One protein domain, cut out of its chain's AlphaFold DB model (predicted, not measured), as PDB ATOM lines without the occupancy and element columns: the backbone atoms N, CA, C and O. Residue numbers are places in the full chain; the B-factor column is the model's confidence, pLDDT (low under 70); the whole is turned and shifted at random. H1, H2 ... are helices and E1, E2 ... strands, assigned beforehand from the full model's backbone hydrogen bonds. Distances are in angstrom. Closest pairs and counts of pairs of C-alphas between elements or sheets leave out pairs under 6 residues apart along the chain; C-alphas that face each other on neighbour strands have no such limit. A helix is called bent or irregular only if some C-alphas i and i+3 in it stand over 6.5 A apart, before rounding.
ATOM      1  N   ASN A 128     134.390 101.451  90.706       97.62
ATOM      2  CA  ASN A 128     133.057 101.665  90.162       97.62
ATOM      3  C   ASN A 128     133.056 102.929  89.282       97.62
ATOM      4  O   ASN A 128     133.371 104.022  89.756       97.62
ATOM      5  N   THR A 129     132.737 102.776  88.002       97.94
ATOM      6  CA  THR A 129     132.621 103.850  87.002       97.94
ATOM      7  C   THR A 129     131.180 104.362  86.980       97.94
ATOM      8  O   THR A 129     130.313 103.775  86.343       97.94
ATOM      9  N   ALA A 130     130.898 105.444  87.706       97.44
ATOM     10  CA  ALA A 130     129.521 105.869  87.983       97.44
ATOM     11  C   ALA A 130     129.014 107.000  87.067       97.44
ATOM     12  O   ALA A 130     127.972 107.608  87.331       97.44
ATOM     13  N   GLY A 131     129.762 107.343  86.012       96.50
ATOM     14  CA  GLY A 131     129.524 108.569  85.255       96.50
ATOM     15  C   GLY A 131     128.233 108.573  84.437       96.50
ATOM     16  O   GLY A 131     127.552 109.602  84.367       96.50
ATOM     17  N   VAL A 132     127.869 107.440  83.828       96.38
ATOM     18  CA  VAL A 132     126.630 107.321  83.042       96.38
ATOM     19  C   VAL A 132     125.417 107.371  83.961       96.38
ATOM     20  O   VAL A 132     124.526 108.188  83.724       96.38
ATOM     21  N   GLU A 133     125.397 106.567  85.029       95.69
ATOM     22  CA  GLU A 133     124.320 106.575  86.019       95.69
ATOM     23  C   GLU A 133     124.151 107.962  86.633       95.69
ATOM     24  O   GLU A 133     123.038 108.490  86.650       95.69
ATOM     25  N   GLY A 134     125.252 108.598  87.046       96.00
ATOM     26  CA  GLY A 134     125.228 109.948  87.600       96.00
ATOM     27  C   GLY A 134     124.630 110.966  86.644       96.00
ATOM     28  O   GLY A 134     123.711 111.695  87.012       96.00
ATOM     29  N   SER A 135     125.076 110.959  85.387       96.06
ATOM     30  CA  SER A 135     124.582 111.879  84.360       96.06
ATOM     31  C   SER A 135     123.092 111.682  84.071       96.06
ATOM     32  O   SER A 135     122.362 112.667  83.941       96.06
ATOM     33  N   VAL A 136     122.624 110.433  83.982       95.69
ATOM     34  CA  VAL A 136     121.209 110.111  83.729       95.69
ATOM     35  C   VAL A 136     120.341 110.539  84.908       95.69
ATOM     36  O   VAL A 136     119.375 111.279  84.715       95.69
ATOM     37  N   VAL A 137     120.709 110.131  86.125       95.25
ATOM     38  CA  VAL A 137     119.946 110.428  87.343       95.25
ATOM     39  C   VAL A 137     119.894 111.930  87.607       95.25
ATOM     40  O   VAL A 137     118.818 112.478  87.838       95.25
ATOM     41  N   PHE A 138     121.028 112.626  87.506       96.12
ATOM     42  CA  PHE A 138     121.082 114.067  87.729       96.12
ATOM     43  C   PHE A 138     120.254 114.850  86.703       96.12
ATOM     44  O   PHE A 138     119.518 115.766  87.075       96.12
ATOM     45  N   LYS A 139     120.330 114.490  85.414       96.19
ATOM     46  CA  LYS A 139     119.531 115.149  84.367       96.19
ATOM     47  C   LYS A 139     118.039 114.951  84.593       96.19
ATOM     48  O   LYS A 139     117.308 115.932  84.505       96.19
ATOM     49  N   ALA A 140     117.610 113.727  84.906       95.38
ATOM     50  CA  ALA A 140     116.212 113.430  85.200       95.38
ATOM     51  C   ALA A 140     115.723 114.222  86.422       95.38
ATOM     52  O   ALA A 140     114.704 114.900  86.347       95.38
ATOM     53  N   TRP A 141     116.501 114.226  87.508       94.44
ATOM     54  CA  TRP A 141     116.148 114.935  88.739       94.44
ATOM     55  C   TRP A 141     116.036 116.452  88.557       94.44
ATOM     56  O   TRP A 141     115.101 117.089  89.056       94.44
ATOM     57  N   ARG A 142     116.981 117.033  87.813       95.94
ATOM     58  CA  ARG A 142     116.968 118.454  87.470       95.94
ATOM     59  C   ARG A 142     115.782 118.798  86.568       95.94
ATOM     60  O   ARG A 142     115.152 119.829  86.774       95.94
ATOM     61  N   GLN A 143     115.490 117.962  85.573       96.94
ATOM     62  CA  GLN A 143     114.375 118.192  84.656       96.94
ATOM     63  C   GLN A 143     113.035 118.138  85.396       96.94
ATOM     64  O   GLN A 143     112.229 119.047  85.255       96.94
ATOM     65  N   GLN A 144     112.860 117.156  86.281       95.75
ATOM     66  CA  GLN A 144     111.666 117.033  87.112       95.75
ATOM     67  C   GLN A 144     111.383 118.307  87.922       95.75
ATOM     68  O   GLN A 144     110.263 118.799  87.926       95.75
ATOM     69  N   GLY A 145     112.396 118.891  88.571       96.12
ATOM     70  CA  GLY A 145     112.200 120.117  89.356       96.12
ATOM     71  C   GLY A 145     111.853 121.338  88.499       96.12
ATOM     72  O   GLY A 145     111.201 122.260  88.977       96.12
ATOM     73  N   MET A 146     112.259 121.348  87.227       97.25
ATOM     74  CA  MET A 146     111.862 122.399  86.289       97.25
ATOM     75  C   MET A 146     110.411 122.210  85.835       97.25
ATOM     76  O   MET A 146     109.652 123.174  85.826       97.25
ATOM     77  N   ASP A 147     110.024 120.978  85.501       97.56
ATOM     78  CA  ASP A 147     108.720 120.682  84.903       97.56
ATOM     79  C   ASP A 147     107.584 120.629  85.935       97.56
ATOM     80  O   ASP A 147     106.491 121.130  85.675       97.56
ATOM     81  N   GLU A 148     107.825 120.037  87.106       96.31
ATOM     82  CA  GLU A 148     106.788 119.783  88.116       96.31
ATOM     83  C   GLU A 148     106.703 120.893  89.171       96.31
ATOM     84  O   GLU A 148     105.625 121.185  89.683       96.31
ATOM     85  N   GLU A 149     107.833 121.528  89.493       94.44
ATOM     86  CA  GLU A 149     107.933 122.530  90.565       94.44
ATOM     87  C   GLU A 149     108.192 123.950  90.037       94.44
ATOM     88  O   GLU A 149     108.211 124.903  90.817       94.44
ATOM     89  N   GLY A 150     108.393 124.117  88.723       96.44
ATOM     90  CA  GLY A 150     108.656 125.421  88.109       96.44
ATOM     91  C   GLY A 150     109.970 126.065  88.564       96.44
ATOM     92  O   GLY A 150     110.108 127.288  88.509       96.44
ATOM     93  N   LEU A 151     110.929 125.272  89.052       96.62
ATOM     94  CA  LEU A 151     112.201 125.783  89.555       96.62
ATOM     95  C   LEU A 151     113.122 126.205  88.410       96.62
ATOM     96  O   LEU A 151     113.235 125.529  87.388       96.62
ATOM     97  N   GLU A 152     113.892 127.271  88.624       96.81
ATOM     98  CA  GLU A 152     114.993 127.608  87.722       96.81
ATOM     99  C   GLU A 152     116.037 126.482  87.675       96.81
ATOM    100  O   GLU A 152     116.309 125.814  88.677       96.81
ATOM    101  N   GLN A 153     116.701 126.319  86.526       93.81
ATOM    102  CA  GLN A 153     117.665 125.237  86.298       93.81
ATOM    103  C   GLN A 153     118.740 125.140  87.395       93.81
ATOM    104  O   GLN A 153     119.090 124.035  87.813       93.81
ATOM    105  N   GLY A 154     119.282 126.274  87.856       92.31
ATOM    106  CA  GLY A 154     120.317 126.304  88.897       92.31
ATOM    107  C   GLY A 154     119.801 125.879  90.274       92.31
ATOM    108  O   GLY A 154     120.495 125.164  90.997       92.31
ATOM    109  N   ILE A 155     118.565 126.260  90.606       94.12
ATOM    110  CA  ILE A 155     117.892 125.860  91.847       94.12
ATOM    111  C   ILE A 155     117.580 124.362  91.790       94.12
ATOM    112  O   ILE A 155     117.952 123.622  92.701       94.12
ATOM    113  N   SER A 156     117.003 123.900  90.678       94.00
ATOM    114  CA  SER A 156     116.691 122.486  90.458       94.00
ATOM    115  C   SER A 156     117.943 121.595  90.500       94.00
ATOM    116  O   SER A 156     117.927 120.504  91.063       94.00
ATOM    117  N   ALA A 157     119.076 122.078  89.984       92.62
ATOM    118  CA  ALA A 157     120.351 121.358  89.994       92.62
ATOM    119  C   ALA A 157     121.007 121.223  91.384       92.62
ATOM    120  O   ALA A 157     121.911 120.403  91.556       92.62
ATOM    121  N   ASN A 158     120.613 122.040  92.363       93.81
ATOM    122  CA  ASN A 158     121.253 122.088  93.681       93.81
ATOM    123  C   ASN A 158     120.329 121.609  94.817       93.81
ATOM    124  O   ASN A 158     120.685 121.725  95.992       93.81
ATOM    125  N   ARG A 159     119.151 121.067  94.494       93.06
ATOM    126  CA  ARG A 159     118.226 120.520  95.492       93.06
ATOM    127  C   ARG A 159     118.594 119.076  95.887       93.06
ATOM    128  O   ARG A 159     119.150 118.353  95.054       93.06
ATOM    129  N   PRO A 160     118.289 118.643  97.125       93.12
ATOM    130  CA  PRO A 160     118.502 117.261  97.566       93.12
ATOM    131  C   PRO A 160     117.782 116.251  96.673       93.12
ATOM    132  O   PRO A 160     116.680 116.546  96.230       93.12
ATOM    133  N   PHE A 161     118.358 115.070  96.439       93.94
ATOM    134  CA  PHE A 161     117.644 113.983  95.754       93.94
ATOM    135  C   PHE A 161     116.519 113.404  96.635       93.94
ATOM    136  O   PHE A 161     116.571 113.533  97.864       93.94
ATOM    137  N   PRO A 162     115.533 112.705  96.044       91.25
ATOM    138  CA  PRO A 162     114.573 111.895  96.788       91.25
ATOM    139  C   PRO A 162     115.278 110.962  97.776       91.25
ATOM    140  O   PRO A 162     116.275 110.320  97.441       91.25
ATOM    141  N   GLY A 163     114.781 110.926  99.013       89.12
ATOM    142  CA  GLY A 163     115.345 110.114 100.094       89.12
ATOM    143  C   GLY A 163     116.630 110.663 100.728       89.12
ATOM    144  O   GLY A 163     117.169 110.019 101.626       89.12
ATOM    145  N   ALA A 164     117.122 111.835 100.308       91.88
ATOM    146  CA  ALA A 164     118.290 112.457 100.925       91.88
ATOM    147  C   ALA A 164     118.032 112.851 102.393       91.88
ATOM    148  O   ALA A 164     116.983 113.384 102.753       91.88
ATOM    149  N   THR A 165     119.033 112.624 103.239       88.31
ATOM    150  CA  THR A 165     119.092 113.014 104.653       88.31
ATOM    151  C   THR A 165     120.481 113.581 104.968       88.31
ATOM    152  O   THR A 165     121.349 113.662 104.100       88.31
ATOM    153  N   ASP A 166     120.760 113.911 106.228       83.44
ATOM    154  CA  ASP A 166     122.124 114.273 106.636       83.44
ATOM    155  C   ASP A 166     123.135 113.126 106.455       83.44
ATOM    156  O   ASP A 166     124.337 113.372 106.347       83.44
ATOM    157  N   LYS A 167     122.656 111.873 106.409       85.25
ATOM    158  CA  LYS A 167     123.490 110.669 106.291       85.25
ATOM    159  C   LYS A 167     123.533 110.082 104.886       85.25
ATOM    160  O   LYS A 167     124.504 109.419 104.571       85.25
ATOM    161  N   THR A 168     122.531 110.327 104.043       91.00
ATOM    162  CA  THR A 168     122.498 109.811 102.665       91.00
ATOM    163  C   THR A 168     122.176 110.921 101.676       91.00
ATOM    164  O   THR A 168     121.348 111.776 101.959       91.00
ATOM    165  N   TRP A 169     122.812 110.935 100.510       91.94
ATOM    166  CA  TRP A 169     122.569 111.960  99.490       91.94
ATOM    167  C   TRP A 169     121.518 111.569  98.458       91.94
ATOM    168  O   TRP A 169     121.063 112.446  97.729       91.94
ATOM    169  N   MET A 170     121.141 110.290  98.402       92.25
ATOM    170  CA  MET A 170     120.036 109.774  97.602       92.25
ATOM    171  C   MET A 170     119.461 108.508  98.239       92.25
ATOM    172  O   MET A 170     120.167 107.759  98.920       92.25
ATOM    173  N   GLY A 171     118.171 108.276  98.027       87.00
ATOM    174  CA  GLY A 171     117.484 107.113  98.559       87.00
ATOM    175  C   GLY A 171     117.938 105.802  97.885       87.00
ATOM    176  O   GLY A 171     117.963 105.710  96.654       87.00
ATOM    177  N   PRO A 172     118.309 104.765  98.661       82.12
ATOM    178  CA  PRO A 172     118.806 103.508  98.100       82.12
ATOM    179  C   PRO A 172     117.719 102.725  97.346       82.12
ATOM    180  O   PRO A 172     118.028 101.998  96.403       82.12
ATOM    181  N   LYS A 173     116.442 102.884  97.723       82.94
ATOM    182  CA  LYS A 173     115.311 102.168  97.107       82.94
ATOM    183  C   LYS A 173     114.958 102.720  95.730       82.94
ATOM    184  O   LYS A 173     114.476 101.987  94.877       82.94
ATOM    185  N   GLU A 174     115.194 104.007  95.541       83.50
ATOM    186  CA  GLU A 174     114.833 104.771  94.360       83.50
ATOM    187  C   GLU A 174     115.835 104.539  93.224       83.50
ATOM    188  O   GLU A 174     115.439 104.484  92.063       83.50
ATOM    189  N   TYR A 175     117.119 104.370  93.558       86.56
ATOM    190  CA  TYR A 175     118.195 104.353  92.562       86.56
ATOM    191  C   TYR A 175     119.014 103.059  92.528       86.56
ATOM    192  O   TYR A 175     119.599 102.753  91.492       86.56
ATOM    193  N   ASN A 176     119.072 102.284  93.618       90.62
ATOM    194  CA  ASN A 176     119.911 101.081  93.726       90.62
ATOM    195  C   ASN A 176     121.404 101.324  93.378       90.62
ATOM    196  O   ASN A 176     122.078 100.486  92.764       90.62
ATOM    197  N   LEU A 177     121.914 102.505  93.749       94.12
ATOM    198  CA  LEU A 177     123.307 102.928  93.538       94.12
ATOM    199  C   LEU A 177     124.092 103.063  94.841       94.12
ATOM    200  O   LEU A 177     125.322 103.028  94.816       94.12
ATOM    201  N   THR A 178     123.390 103.230  95.960       95.19
ATOM    202  CA  THR A 178     123.972 103.509  97.270       95.19
ATOM    203  C   THR A 178     123.385 102.615  98.356       95.19
ATOM    204  O   THR A 178     122.328 102.012  98.172       95.19
ATOM    205  N   ASP A 179     124.077 102.530  99.491       94.94
ATOM    206  CA  ASP A 179     123.529 101.990 100.735       94.94
ATOM    207  C   ASP A 179     122.760 103.067 101.533       94.94
ATOM    208  O   ASP A 179     122.649 104.229 101.130       94.94
ATOM    209  N   GLU A 180     122.224 102.696 102.695       92.94
ATOM    210  CA  GLU A 180     121.483 103.584 103.597       92.94
ATOM    211  C   GLU A 180     122.315 104.744 104.181       92.94
ATOM    212  O   GLU A 180     121.761 105.669 104.779       92.94
ATOM    213  N   PHE A 181     123.636 104.719 103.989       92.81
ATOM    214  CA  PHE A 181     124.585 105.746 104.414       92.81
ATOM    215  C   PHE A 181     125.157 106.541 103.227       92.81
ATOM    216  O   PHE A 181     126.118 107.293 103.392       92.81
ATOM    217  N   GLY A 182     124.601 106.375 102.024       93.50
ATOM    218  CA  GLY A 182     125.017 107.108 100.832       93.50
ATOM    219  C   GLY A 182     126.339 106.638 100.217       93.50
ATOM    220  O   GLY A 182     126.862 107.319  99.336       93.50
ATOM    221  N   PHE A 183     126.897 105.498 100.632       95.88
ATOM    222  CA  PHE A 183     128.073 104.935  99.964       95.88
ATOM    223  C   PHE A 183     127.652 104.247  98.676       95.88
ATOM    224  O   PHE A 183     126.740 103.428  98.694       95.88
ATOM    225  N   PHE A 184     128.359 104.506  97.576       96.81
ATOM    226  CA  PHE A 184     128.166 103.772  96.328       96.81
ATOM    227  C   PHE A 184     128.380 102.274  96.527       96.81
ATOM    228  O   PHE A 184     129.355 101.870  97.172       96.81
ATOM    229  N   THR A 185     127.532 101.448  95.918       96.69
ATOM    230  CA  THR A 185     127.582  99.985  96.029       96.69
ATOM    231  C   THR A 185     127.917  99.303  94.703       96.69
ATOM    232  O   THR A 185     127.573  99.772  93.617       96.69
ATOM    233  N   GLN A 186     128.596  98.166  94.795       95.94
ATOM    234  CA  GLN A 186     128.817  97.230  93.701       95.94
ATOM    235  C   GLN A 186     127.523  96.472  93.370       95.94
ATOM    236  O   GLN A 186     126.507  96.621  94.053       95.94
ATOM    237  N   ALA A 187     127.545  95.661  92.312       94.50
ATOM    238  CA  ALA A 187     126.385  94.887  91.872       94.50
ATOM    239  C   ALA A 187     125.932  93.837  92.907       94.50
ATOM    240  O   ALA A 187     124.762  93.464  92.930       94.50
ATOM    241  N   ASP A 188     126.839  93.385  93.777       94.00
ATOM    242  CA  ASP A 188     126.562  92.449  94.874       94.00
ATOM    243  C   ASP A 188     126.090  93.137  96.173       94.00
ATOM    244  O   ASP A 188     125.901  92.476  97.193       94.00
ATOM    245  N   GLY A 189     125.909  94.462  96.151       93.69
ATOM    246  CA  GLY A 189     125.497  95.262  97.305       93.69
ATOM    247  C   GLY A 189     126.634  95.655  98.254       93.69
ATOM    248  O   GLY A 189     126.409  96.446  99.168       93.69
ATOM    249  N   THR A 190     127.865  95.174  98.047       94.69
ATOM    250  CA  THR A 190     129.018  95.618  98.844       94.69
ATOM    251  C   THR A 190     129.399  97.061  98.512       94.69
ATOM    252  O   THR A 190     129.108  97.566  97.429       94.69
ATOM    253  N   ARG A 191     130.070  97.768  99.427       95.69
ATOM    254  CA  ARG A 191     130.531  99.139  99.156       95.69
ATOM    255  C   ARG A 191     131.626  99.148  98.094       95.69
ATOM    256  O   ARG A 191     132.614  98.420  98.185       95.69
ATOM    257  N   SER A 192     131.485 100.058  97.137       96.62
ATOM    258  CA  SER A 192     132.540 100.380  96.177       96.62
ATOM    259  C   SER A 192     133.736 100.949  96.936       96.62
ATOM    260  O   SER A 192     133.555 101.786  97.821       96.62
ATOM    261  N   ARG A 193     134.955 100.511  96.606       96.31
ATOM    262  CA  ARG A 193     136.172 101.041  97.245       96.31
ATOM    263  C   ARG A 193     136.573 102.372  96.629       96.31
ATOM    264  O   ARG A 193     136.765 103.351  97.347       96.31
ATOM    265  N   VAL A 194     136.638 102.398  95.302       97.25
ATOM    266  CA  VAL A 194     136.899 103.589  94.492       97.25
ATOM    267  C   VAL A 194     135.678 103.871  93.634       97.25
ATOM    268  O   VAL A 194     135.113 102.948  93.047       97.25
ATOM    269  N   VAL A 195     135.295 105.139  93.535       97.88
ATOM    270  CA  VAL A 195     134.253 105.598  92.611       97.88
ATOM    271  C   VAL A 195     134.865 106.648  91.700       97.88
ATOM    272  O   VAL A 195     135.456 107.606  92.189       97.88
ATOM    273  N   HIS A 196     134.744 106.451  90.394       98.06
ATOM    274  CA  HIS A 196     135.232 107.354  89.355       98.06
ATOM    275  C   HIS A 196     134.045 108.070  88.687       98.06
ATOM    276  O   HIS A 196     132.966 107.479  88.583       98.06
ATOM    277  N   GLN A 197     134.241 109.320  88.242       96.62
ATOM    278  CA  GLN A 197     133.196 110.207  87.694       96.62
ATOM    279  C   GLN A 197     132.027 110.456  88.665       96.62
ATOM    280  O   GLN A 197     130.861 110.552  88.272       96.62
ATOM    281  N   ALA A 198     132.319 110.556  89.962       96.31
ATOM    282  CA  ALA A 198     131.291 110.803  90.972       96.31
ATOM    283  C   ALA A 198     130.729 112.242  90.897       96.31
ATOM    284  O   ALA A 198     129.633 112.514  91.385       96.31
ATOM    285  N   ASP A 199     131.430 113.166  90.237       95.50
ATOM    286  CA  ASP A 199     130.974 114.536  89.964       95.50
ATOM    287  C   ASP A 199     129.691 114.586  89.109       95.50
ATOM    288  O   ASP A 199     128.936 115.561  89.164       95.50
ATOM    289  N   ARG A 200     129.395 113.518  88.353       96.38
ATOM    290  CA  ARG A 200     128.227 113.441  87.461       96.38
ATOM    291  C   ARG A 200     126.884 113.472  88.181       96.38
ATOM    292  O   ARG A 200     125.886 113.788  87.541       96.38
ATOM    293  N   PHE A 201     126.861 113.243  89.493       95.75
ATOM    294  CA  PHE A 201     125.669 113.401  90.335       95.75
ATOM    295  C   PHE A 201     125.353 114.862  90.700       95.75
ATOM    296  O   PHE A 201     124.370 115.138  91.389       95.75
ATOM    297  N   GLY A 202     126.148 115.813  90.208       94.19
ATOM    298  CA  GLY A 202     125.832 117.234  90.255       94.19
ATOM    299  C   GLY A 202     126.195 117.924  91.569       94.19
ATOM    300  O   GLY A 202     126.815 117.361  92.475       94.19
ATOM    301  N   MET A 203     125.819 119.204  91.654       90.88
ATOM    302  CA  MET A 203     126.308 120.118  92.692       90.88
ATOM    303  C   MET A 203     125.880 119.719  94.102       90.88
ATOM    304  O   MET A 203     126.657 119.901  95.039       90.88
ATOM    305  N   TYR A 204     124.675 119.169  94.269       92.31
ATOM    306  CA  TYR A 204     124.210 118.756  95.588       92.31
ATOM    307  C   TYR A 204     125.117 117.667  96.180       92.31
ATOM    308  O   TYR A 204     125.657 117.831  97.275       92.31
ATOM    309  N   TYR A 205     125.360 116.594  95.426       94.38
ATOM    310  CA  TYR A 205     126.279 115.543  95.849       94.38
ATOM    311  C   TYR A 205     127.693 116.102  96.069       94.38
ATOM    312  O   TYR A 205     128.227 116.022  97.177       94.38
ATOM    313  N   TRP A 206     128.259 116.736  95.038       93.75
ATOM    314  CA  TRP A 206     129.677 117.089  94.997       93.75
ATOM    315  C   TRP A 206     130.068 118.219  95.965       93.75
ATOM    316  O   TRP A 206     131.132 118.174  96.578       93.75
ATOM    317  N   HIS A 207     129.207 119.226  96.150       91.62
ATOM    318  CA  HIS A 207     129.521 120.422  96.944       91.62
ATOM    319  C   HIS A 207     128.758 120.531  98.267       91.62
ATOM    320  O   HIS A 207     129.163 121.321  99.122       91.62
ATOM    321  N   ARG A 208     127.658 119.793  98.468       91.06
ATOM    322  CA  ARG A 208     126.850 119.901  99.700       91.06
ATOM    323  C   ARG A 208     126.985 118.686 100.596       91.06
ATOM    324  O   ARG A 208     127.202 118.863 101.796       91.06
ATOM    325  N   TRP A 209     126.839 117.483 100.048       93.50
ATOM    326  CA  TRP A 209     126.860 116.262 100.851       93.50
ATOM    327  C   TRP A 209     128.268 115.699 101.027       93.50
ATOM    328  O   TRP A 209     128.692 115.508 102.168       93.50
ATOM    329  N   LEU A 210     129.010 115.486  99.934       93.81
ATOM    330  CA  LEU A 210     130.315 114.822  99.960       93.81
ATOM    331  C   LEU A 210     131.316 115.505 100.916       93.81
ATOM    332  O   LEU A 210     131.870 114.803 101.758       93.81
ATOM    333  N   PRO A 211     131.488 116.847 100.931       92.12
ATOM    334  CA  PRO A 211     132.460 117.498 101.822       92.12
ATOM    335  C   PRO A 211     132.182 117.312 103.325       92.12
ATOM    336  O   PRO A 211     133.067 117.513 104.161       92.12
ATOM    337  N   LYS A 212     130.950 116.940 103.695       91.25
ATOM    338  CA  LYS A 212     130.562 116.683 105.090       91.25
ATOM    339  C   LYS A 212     130.942 115.278 105.560       91.25
ATOM    340  O   LYS A 212     130.905 115.030 106.763       91.25
ATOM    341  N   GLN A 213     131.316 114.383 104.649       90.94
ATOM    342  CA  GLN A 213     131.565 112.984 104.974       90.94
ATOM    343  C   GLN A 213     132.971 112.772 105.523       90.94
ATOM    344  O   GLN A 213     133.949 113.316 105.012       90.94
ATOM    345  N   SER A 214     133.084 111.938 106.555       88.31
ATOM    346  CA  SER A 214     134.367 111.658 107.206       88.31
ATOM    347  C   SER A 214     135.372 110.974 106.279       88.31
ATOM    348  O   SER A 214     136.563 111.230 106.401       88.31
ATOM    349  N   PHE A 215     134.909 110.147 105.335       87.50
ATOM    350  CA  PHE A 215     135.780 109.372 104.445       87.50
ATOM    351  C   PHE A 215     136.477 110.207 103.356       87.50
ATOM    352  O   PHE A 215     137.405 109.712 102.728       87.50
ATOM    353  N   VAL A 216     136.079 111.471 103.153       88.56
ATOM    354  CA  VAL A 216     136.785 112.418 102.263       88.56
ATOM    355  C   VAL A 216     137.469 113.562 103.013       88.56
ATOM    356  O   VAL A 216     138.065 114.443 102.396       88.56
ATOM    357  N   GLN A 217     137.377 113.586 104.343       85.00
ATOM    358  CA  GLN A 217     138.053 114.591 105.156       85.00
ATOM    359  C   GLN A 217     139.463 114.115 105.487       85.00
ATOM    360  O   GLN A 217     139.631 113.084 106.130       85.00
ATOM    361  N   ASP A 218     140.472 114.896 105.101       78.06
ATOM    362  CA  ASP A 218     141.847 114.658 105.534       78.06
ATOM    363  C   ASP A 218     141.997 115.040 107.023       78.06
ATOM    364  O   ASP A 218     141.891 116.228 107.374       78.06
ATOM    365  N   PRO A 219     142.236 114.067 107.924       71.50
ATOM    366  CA  PRO A 219     142.418 114.353 109.341       71.50
ATOM    367  C   PRO A 219     143.654 115.229 109.608       71.50
ATOM    368  O   PRO A 219     143.629 116.023 110.551       71.50
TER     369      PRO A 219
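This is residues 128 to 219 of the 226 residues of the protein "Hypothetical protein" of Amphiprora paludosa (UniProt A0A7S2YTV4). Two helices, the long H1 and the irregular H4, meet near their first residues as an L, and the short helix H2 folds back on the later part of H1. On one side of the L lie the short helix H3, which touches no helix, and the later part of the unnamed stretch 158 to 171 that leads to it, and the unnamed stretch 176 to 193 leads back from H3 to the short strand E1, which pairs in parallel with residues 128 to 129 just before H1. The printed part has 92 residues, with four named helices and one named strand in the order H1, H2, H3, E1, H4. The class is mostly helix, with 41 residues in helices and 3 in the strand, so under half of the residues are in named elements. The whole is compact, with a radius of gyration of the C-alphas of 13.0 A and spans of 38, 30 and 21 A.

Residues 128 to 129 pair in parallel with residues 195 to 196 of the strand E1, residues 194 to 196, which pairs with no named strand. H1, residues 131 to 147, touches H2, residues 153 to 157, the closest C-alphas being those of Arg 142 and Ser 156 at 5.0 A. With residues 131 to 138 alone, H1 touches H4, residues 198 to 212; the closest C-alphas are those of Gly 134 and Phe 201, 4.4 A apart. The lines of H1 and H4 are about perpendicular, at 82 degrees. H2 and H4 only just touch, with 3 pairs of C-alphas within 8 A, the closest being Ala 157 and Met 203 at 6.7 A. H3, residues 172 to 175, touches no helix; it is apart from H4, and only just apart from H1, with the closest C-alphas at 8.2 A. E1 and H4 meet only through their link. In H1 and H2 every O i to N i+4 pair is within hydrogen-bond range; in H4 it is 3 of 11, with 4 of 12 O i to N i+3 pairs, and H3 is too short for an i+4 pair.

H1 begins at C-alpha 131 (129.524, 108.569, 85.255) and is 24.1 A long. H2 is 6.0 A long, H3 5.6 A and E1 6.6 A. H4 is 15.3 A long and ends at C-alpha 212 (130.562, 116.683, 105.090); it is irregular, with C-alphas 200 and 203 8.7 A apart.

The C-alphas farthest apart are those of Asp 147 and Pro 219, at 42.1 A. The printed part has no cut. The links H2 to H3 and H3 to E1 are long, with 14 and 18 residues; H1 to H2 and E1 to H4 are tight. The mean pLDDT of the printed part is 93.1, and no printed residue is under 70.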